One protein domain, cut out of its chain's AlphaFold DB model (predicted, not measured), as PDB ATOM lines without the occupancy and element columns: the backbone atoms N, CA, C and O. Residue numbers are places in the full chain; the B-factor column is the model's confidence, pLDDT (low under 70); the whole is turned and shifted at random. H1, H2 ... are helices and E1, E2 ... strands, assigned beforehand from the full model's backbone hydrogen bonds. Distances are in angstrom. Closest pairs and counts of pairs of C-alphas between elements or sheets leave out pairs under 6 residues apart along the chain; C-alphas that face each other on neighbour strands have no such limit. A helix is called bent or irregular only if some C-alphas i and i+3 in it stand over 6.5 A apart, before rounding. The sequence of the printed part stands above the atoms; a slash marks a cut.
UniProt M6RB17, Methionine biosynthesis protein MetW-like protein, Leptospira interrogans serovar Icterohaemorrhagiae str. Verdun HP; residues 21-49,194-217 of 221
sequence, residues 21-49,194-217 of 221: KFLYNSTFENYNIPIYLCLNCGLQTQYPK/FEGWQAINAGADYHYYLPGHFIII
ATOM      1  N   LYS A  21     168.729 138.546 161.138       93.31
ATOM      2  CA  LYS A  21     169.406 137.423 160.499       93.31
ATOM      3  C   LYS A  21     168.382 136.587 159.744       93.31
ATOM      4  O   LYS A  21     167.399 136.153 160.337       93.31
ATOM      5  N   PHE A  22     168.622 136.333 158.461       93.81
ATOM      6  CA  PHE A  22     167.851 135.339 157.714       93.81
ATOM      7  C   PHE A  22     167.997 133.958 158.372       93.81
ATOM      8  O   PHE A  22     169.116 133.548 158.695       93.81
ATOM      9  N   LEU A  23     166.882 133.255 158.581       91.69
ATOM     10  CA  LEU A  23     166.874 131.905 159.145       91.69
ATOM     11  C   LEU A  23     166.706 130.836 158.065       91.69
ATOM     12  O   LEU A  23     167.599 130.016 157.879       91.69
ATOM     13  N   TYR A  24     165.557 130.828 157.394       92.38
ATOM     14  CA  TYR A  24     165.175 129.862 156.360       92.38
ATOM     15  C   TYR A  24     163.955 130.391 155.598       92.38
ATOM     16  O   TYR A  24     163.342 131.378 156.005       92.38
ATOM     17  N   ASN A  25     163.590 129.718 154.508       93.50
ATOM     18  CA  ASN A  25     162.286 129.905 153.876       93.50
ATOM     19  C   ASN A  25     161.302 128.864 154.417       93.50
ATOM     20  O   ASN A  25     161.677 127.698 154.566       93.50
ATOM     21  N   SER A  26     160.066 129.268 154.707       92.56
ATOM     22  CA  SER A  26     158.995 128.324 155.017       92.56
ATOM     23  C   SER A  26     158.699 127.442 153.808       92.56
ATOM     24  O   SER A  26     158.850 127.866 152.664       92.56
ATOM     25  N   THR A  27     158.265 126.213 154.050       93.00
ATOM     26  CA  THR A  27     157.920 125.261 152.985       93.00
ATOM     27  C   THR A  27     156.427 124.977 152.908       93.00
ATOM     28  O   THR A  27     155.982 124.399 151.917       93.00
ATOM     29  N   PHE A  28     155.658 125.442 153.899       90.94
ATOM     30  CA  PHE A  28     154.225 125.197 153.975       90.94
ATOM     31  C   PHE A  28     153.508 125.685 152.711       90.94
ATOM     32  O   PHE A  28     153.698 126.827 152.281       90.94
ATOM     33  N   GLU A  29     152.743 124.780 152.092       88.00
ATOM     34  CA  GLU A  29     152.007 124.976 150.830       88.00
ATOM     35  C   GLU A  29     152.824 125.630 149.698       88.00
ATOM     36  O   GLU A  29     152.281 126.255 148.788       88.00
ATOM     37  N   ASN A  30     154.151 125.462 149.717       81.81
ATOM     38  CA  ASN A  30     155.090 126.092 148.785       81.81
ATOM     39  C   ASN A  30     155.030 127.631 148.757       81.81
ATOM     40  O   ASN A  30     155.461 128.241 147.775       81.81
ATOM     41  N   TYR A  31     154.564 128.281 149.829       85.31
ATOM     42  CA  TYR A  31     154.578 129.744 149.914       85.31
ATOM     43  C   TYR A  31     155.999 130.327 149.889       85.31
ATOM     44  O   TYR A  31     156.183 131.468 149.462       85.31
ATOM     45  N   ASN A  32     157.010 129.548 150.304       89.88
ATOM     46  CA  ASN A  32     158.429 129.914 150.262       89.88
ATOM     47  C   ASN A  32     158.720 131.258 150.955       89.88
ATOM     48  O   ASN A  32     159.401 132.123 150.400       89.88
ATOM     49  N   ILE A  33     158.161 131.449 152.157       91.06
ATOM     50  CA  ILE A  33     158.196 132.730 152.870       91.06
ATOM     51  C   ILE A  33     159.525 132.864 153.621       91.06
ATOM     52  O   ILE A  33     159.810 132.050 154.499       91.06
ATOM     53  N   PRO A  34     160.332 133.900 153.352       92.94
ATOM     54  CA  PRO A  34     161.570 134.147 154.081       92.94
ATOM     55  C   PRO A  34     161.307 134.534 155.537       92.94
ATOM     56  O   PRO A  34     160.649 135.542 155.809       92.94
ATOM     57  N   ILE A  35     161.877 133.771 156.470       93.19
ATOM     58  CA  ILE A  35     161.791 134.014 157.910       93.19
ATOM     59  C   ILE A  35     163.103 134.613 158.422       93.19
ATOM     60  O   ILE A  35     164.196 134.105 158.161       93.19
ATOM     61  N   TYR A  36     162.986 135.690 159.191       93.94
ATOM     62  CA  TYR A  36     164.088 136.436 159.790       93.94
ATOM     63  C   TYR A  36     164.003 136.409 161.314       93.94
ATOM     64  O   TYR A  36     162.914 136.472 161.872       93.94
ATOM     65  N   LEU A  37     165.155 136.364 161.983       93.00
ATOM     66  CA  LEU A  37     165.324 136.426 163.435       93.00
ATOM     67  C   LEU A  37     165.909 137.768 163.854       93.00
ATOM     68  O   LEU A  37     166.964 138.162 163.355       93.00
ATOM     69  N   CYS A  38     165.285 138.431 164.821       92.69
ATOM     70  CA  CYS A  38     165.898 139.561 165.497       92.69
ATOM     71  C   CYS A  38     166.941 139.055 166.499       92.69
ATOM     72  O   CYS A  38     166.598 138.397 167.481       92.69
ATOM     73  N   LEU A  39     168.207 139.419 166.295       92.69
ATOM     74  CA  LEU A  39     169.322 138.982 167.144       92.69
ATOM     75  C   LEU A  39     169.319 139.611 168.545       92.69
ATOM     76  O   LEU A  39     170.033 139.141 169.422       92.69
ATOM     77  N   ASN A  40     168.513 140.651 168.773       92.94
ATOM     78  CA  ASN A  40     168.432 141.320 170.074       92.94
ATOM     79  C   ASN A  40     167.370 140.718 170.993       92.94
ATOM     80  O   ASN A  40     167.593 140.601 172.196       92.94
ATOM     81  N   CYS A  41     166.189 140.393 170.459       91.25
ATOM     82  CA  CYS A  41     165.071 139.936 171.286       91.25
ATOM     83  C   CYS A  41     164.572 138.527 170.983       91.25
ATOM     84  O   CYS A  41     163.820 138.001 171.803       91.25
ATOM     85  N   GLY A  42     164.988 137.927 169.866       90.88
ATOM     86  CA  GLY A  42     164.581 136.584 169.457       90.88
ATOM     87  C   GLY A  42     163.289 136.519 168.637       90.88
ATOM     88  O   GLY A  42     162.911 135.430 168.214       90.88
ATOM     89  N   LEU A  43     162.620 137.651 168.378       91.81
ATOM     90  CA  LEU A  43     161.410 137.679 167.551       91.81
ATOM     91  C   LEU A  43     161.708 137.155 166.141       91.81
ATOM     92  O   LEU A  43     162.683 137.590 165.521       91.81
ATOM     93  N   GLN A  44     160.841 136.285 165.623       93.25
ATOM     94  CA  GLN A  44     160.857 135.895 164.217       93.25
ATOM     95  C   GLN A  44     159.782 136.667 163.430       93.25
ATOM     96  O   GLN A  44     158.722 136.982 163.965       93.25
ATOM     97  N   THR A  45     160.068 136.994 162.171       92.62
ATOM     98  CA  THR A  45     159.140 137.680 161.252       92.62
ATOM     99  C   THR A  45     159.285 137.131 159.847       92.62
ATOM    100  O   THR A  45     160.382 136.737 159.446       92.62
ATOM    101  N   GLN A  46     158.211 137.181 159.067       91.38
ATOM    102  CA  GLN A  46     158.323 137.075 157.615       91.38
ATOM    103  C   GLN A  46     158.786 138.391 156.976       91.38
ATOM    104  O   GLN A  46     158.548 139.472 157.526       91.38
ATOM    105  N   TYR A  47     159.405 138.297 155.799       87.62
ATOM    106  CA  TYR A  47     159.707 139.440 154.937       87.62
ATOM    107  C   TYR A  47     159.711 139.038 153.448       87.62
ATOM    108  O   TYR A  47     160.275 137.996 153.125       87.62
ATOM    109  N   PRO A  48     159.188 139.866 152.520       86.75
ATOM    110  CA  PRO A  48     158.507 141.145 152.745       86.75
ATOM    111  C   PRO A  48     157.139 140.966 153.412       86.75
ATOM    112  O   PRO A  48     156.512 139.916 153.284       86.75
ATOM    113  N   LYS A  49     156.669 142.001 154.115       86.56
ATOM    114  CA  LYS A  49     155.322 142.013 154.691       86.56
ATOM    115  C   LYS A  49     154.313 142.419 153.610       86.56
ATOM    116  O   LYS A  49     154.423 143.529 153.093       86.56
ATOM    117  N   PHE A 194     154.887 128.352 168.557       90.56
ATOM    118  CA  PHE A 194     156.006 127.854 167.742       90.56
ATOM    119  C   PHE A 194     157.019 126.984 168.513       90.56
ATOM    120  O   PHE A 194     158.021 126.527 167.954       90.56
ATOM    121  N   GLU A 195     156.759 126.730 169.793       88.62
ATOM    122  CA  GLU A 195     157.472 125.760 170.632       88.62
ATOM    123  C   GLU A 195     156.634 124.519 170.930       88.62
ATOM    124  O   GLU A 195     157.091 123.589 171.594       88.62
ATOM    125  N   GLY A 196     155.395 124.481 170.441       90.06
ATOM    126  CA  GLY A 196     154.585 123.281 170.501       90.06
ATOM    127  C   GLY A 196     155.243 122.152 169.711       90.06
ATOM    128  O   GLY A 196     155.892 122.380 168.688       90.06
ATOM    129  N   TRP A 197     155.022 120.912 170.150       93.06
ATOM    130  CA  TRP A 197     155.556 119.721 169.481       93.06
ATOM    131  C   TRP A 197     155.254 119.698 167.973       93.06
ATOM    132  O   TRP A 197     156.130 119.357 167.186       93.06
ATOM    133  N   GLN A 198     154.060 120.138 167.559       92.50
ATOM    134  CA  GLN A 198     153.689 120.245 166.142       92.50
ATOM    135  C   GLN A 198     154.613 121.189 165.362       92.50
ATOM    136  O   GLN A 198     155.067 120.835 164.279       92.50
ATOM    137  N   ALA A 199     154.913 122.367 165.918       92.44
ATOM    138  CA  ALA A 199     155.788 123.352 165.289       92.44
ATOM    139  C   ALA A 199     157.241 122.877 165.247       92.44
ATOM    140  O   ALA A 199     157.912 123.012 164.226       92.44
ATOM    141  N   ILE A 200     157.721 122.277 166.340       91.69
ATOM    142  CA  ILE A 200     159.074 121.715 166.418       91.69
ATOM    143  C   ILE A 200     159.245 120.589 165.394       91.69
ATOM    144  O   ILE A 200     160.233 120.576 164.667       91.69
ATOM    145  N   ASN A 201     158.280 119.668 165.318       94.69
ATOM    146  CA  ASN A 201     158.335 118.529 164.409       94.69
ATOM    147  C   ASN A 201     158.211 118.946 162.936       94.69
ATOM    148  O   ASN A 201     158.897 118.384 162.088       94.69
ATOM    149  N   ALA A 202     157.350 119.920 162.625       93.88
ATOM    150  CA  ALA A 202     157.170 120.408 161.258       93.88
ATOM    151  C   ALA A 202     158.326 121.311 160.787       93.88
ATOM    152  O   ALA A 202     158.600 121.392 159.591       93.88
ATOM    153  N   GLY A 203     159.021 121.992 161.703       93.00
ATOM    154  CA  GLY A 203     160.117 122.894 161.355       93.00
ATOM    155  C   GLY A 203     159.656 123.984 160.385       93.00
ATOM    156  O   GLY A 203     158.693 124.694 160.666       93.00
ATOM    157  N   ALA A 204     160.326 124.107 159.236       92.88
ATOM    158  CA  ALA A 204     159.981 125.084 158.197       92.88
ATOM    159  C   ALA A 204     158.613 124.830 157.526       92.88
ATOM    160  O   ALA A 204     158.085 125.731 156.873       92.88
ATOM    161  N   ASP A 205     158.030 123.644 157.711       94.06
ATOM    162  CA  ASP A 205     156.741 123.247 157.134       94.06
ATOM    163  C   ASP A 205     155.550 123.500 158.067       94.06
ATOM    164  O   ASP A 205     154.429 123.067 157.812       94.06
ATOM    165  N   TYR A 206     155.769 124.174 159.198       94.00
ATOM    166  CA  TYR A 206     154.684 124.425 160.136       94.00
ATOM    167  C   TYR A 206     153.584 125.285 159.494       94.00
ATOM    168  O   TYR A 206     153.849 126.377 158.995       94.00
ATOM    169  N   HIS A 207     152.337 124.809 159.567       90.31
ATOM    170  CA  HIS A 207     151.157 125.400 158.914       90.31
ATOM    171  C   HIS A 207     150.820 126.838 159.322       90.31
ATOM    172  O   HIS A 207     149.935 127.451 158.742       90.31
ATOM    173  N   TYR A 208     151.511 127.372 160.328       90.94
ATOM    174  CA  TYR A 208     151.360 128.745 160.794       90.94
ATOM    175  C   TYR A 208     152.334 129.731 160.129       90.94
ATOM    176  O   TYR A 208     152.277 130.931 160.400       90.94
ATOM    177  N   TYR A 209     153.223 129.249 159.250       90.94
ATOM    178  CA  TYR A 209     153.996 130.092 158.337       90.94
ATOM    179  C   TYR A 209     153.139 130.506 157.141       90.94
ATOM    180  O   TYR A 209     153.300 130.006 156.026       90.94
ATOM    181  N   LEU A 210     152.222 131.431 157.403       90.00
ATOM    182  CA  LEU A 210     151.241 131.924 156.451       90.00
ATOM    183  C   LEU A 210     151.538 133.375 156.046       90.00
ATOM    184  O   LEU A 210     152.030 134.159 156.869       90.00
ATOM    185  N   PRO A 211     151.211 133.784 154.804       88.50
ATOM    186  CA  PRO A 211     151.216 135.194 154.437       88.50
ATOM    187  C   PRO A 211     150.400 136.023 155.442       88.50
ATOM    188  O   PRO A 211     149.389 135.586 155.967       88.50
ATOM    189  N   GLY A 212     150.856 137.226 155.774       88.12
ATOM    190  CA  GLY A 212     150.252 138.028 156.850       88.12
ATOM    191  C   GLY A 212     150.662 137.685 158.295       88.12
ATOM    192  O   GLY A 212     150.428 138.521 159.156       88.12
ATOM    193  N   HIS A 213     151.321 136.553 158.589       91.38
ATOM    194  CA  HIS A 213     151.829 136.246 159.940       91.38
ATOM    195  C   HIS A 213     153.210 136.893 160.165       91.38
ATOM    196  O   HIS A 213     154.265 136.308 159.906       91.38
ATOM    197  N   PHE A 214     153.216 138.156 160.586       89.69
ATOM    198  CA  PHE A 214     154.413 138.973 160.814       89.69
ATOM    199  C   PHE A 214     155.099 138.711 162.153       89.69
ATOM    200  O   PHE A 214     156.310 138.887 162.255       89.69
ATOM    201  N   ILE A 215     154.353 138.321 163.184       88.88
ATOM    202  CA  ILE A 215     154.886 138.151 164.538       88.88
ATOM    203  C   ILE A 215     154.886 136.666 164.882       88.88
ATOM    204  O   ILE A 215     153.851 136.077 165.167       88.88
ATOM    205  N   ILE A 216     156.077 136.069 164.883       90.12
ATOM    206  CA  ILE A 216     156.292 134.674 165.269       90.12
ATOM    207  C   ILE A 216     156.946 134.667 166.649       90.12
ATOM    208  O   ILE A 216     158.140 134.958 166.804       90.12
ATOM    209  N   ILE A 217     156.140 134.356 167.663       82.50
ATOM    210  CA  ILE A 217     156.564 134.343 169.061       82.50
ATOM    211  C   ILE A 217     157.156 132.971 169.390       82.50
ATOM    212  O   ILE A 217     156.495 131.942 169.270       82.50
TER     213      ILE A 217
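This is residues 21 to 49 and 194 to 217 of the 221 residues of the protein "Methionine biosynthesis protein MetW-like protein" of Leptospira interrogans serovar Icterohaemorrhagiae str. Verdun HP (UniProt M6RB17). A small meander of three antiparallel strands, E1, E2 and E3, forms a narrow sheet, and a single irregular helix, H1, sits past one end of it, near the last residue of E1. From H1 the stretch of residues 206 to 217, with no named element, runs back past the sheet on the side of E3. The printed part has 53 residues with three named strands and one named helix, in the chain order E1, E2, E3, H1, and the sheet runs E1, E2, E3. The class is mixed, helices and strands, with under half of the residues, 22, in named elements. The whole is compact, with a radius of gyration of the C-alphas of 10.3 A, and rounded, with spans of 27 by 23 by 16 A.

The edge strand E1, residues 21 to 25, and the inner strand E2, residues 34 to 38, form a hairpin and are antiparallel, with 152 degrees between their directions. The C-alphas of Phe 22 and Tyr 36 face each other at 4.4 A. N 23 and O 35 are within hydrogen-bond range at 2.8 A, and N 21 and O 37 at 2.9 A. E2 forms a second hairpin with the other edge strand, E3, residues 44 to 46, antiparallel at 147 degrees. The C-alphas of Ile 35 and Gln 46 face each other at 4.6 A, and N 36 and O 45 are within hydrogen-bond range at 2.8 A. H1, residues 197 to 205, is on the sheet but only grazes it, with its residues 203 to 205. The closest C-alphas of E1 and H1 are those of Asn 25 and Ala 204, 6.9 A apart. H1 is irregular, its C-alphas 201 and 204 being 9.2 A apart, and 3 of its 5 O i to N i+4 pairs are within hydrogen-bond range.

E1 begins at C-alpha 21, at (169.406, 137.423, 160.499), and is 12.3 A long from first to last C-alpha. E2 measures 13.4 A in the same way, and E3, of three residues, 7.2 A. After the cut, H1 begins at C-alpha 197, at (155.556, 119.721, 169.481), and ends 12.9 A away at C-alpha 205, at (156.741, 123.247, 157.134).

The two C-alphas farthest apart are those of Glu 29 and Asn 40, at 30.1 A. Residues 50 to 193 are not printed, and C-alphas 49 and 194 are 19.3 A apart across this cut, which falls in the link from E3 to H1. Of the links that are printed whole, E1 to E2 is short with 8 residues, and E2 to E3 is tight with 5. The mean pLDDT of the printed part of this model is 91.0, and no printed residue is under 70.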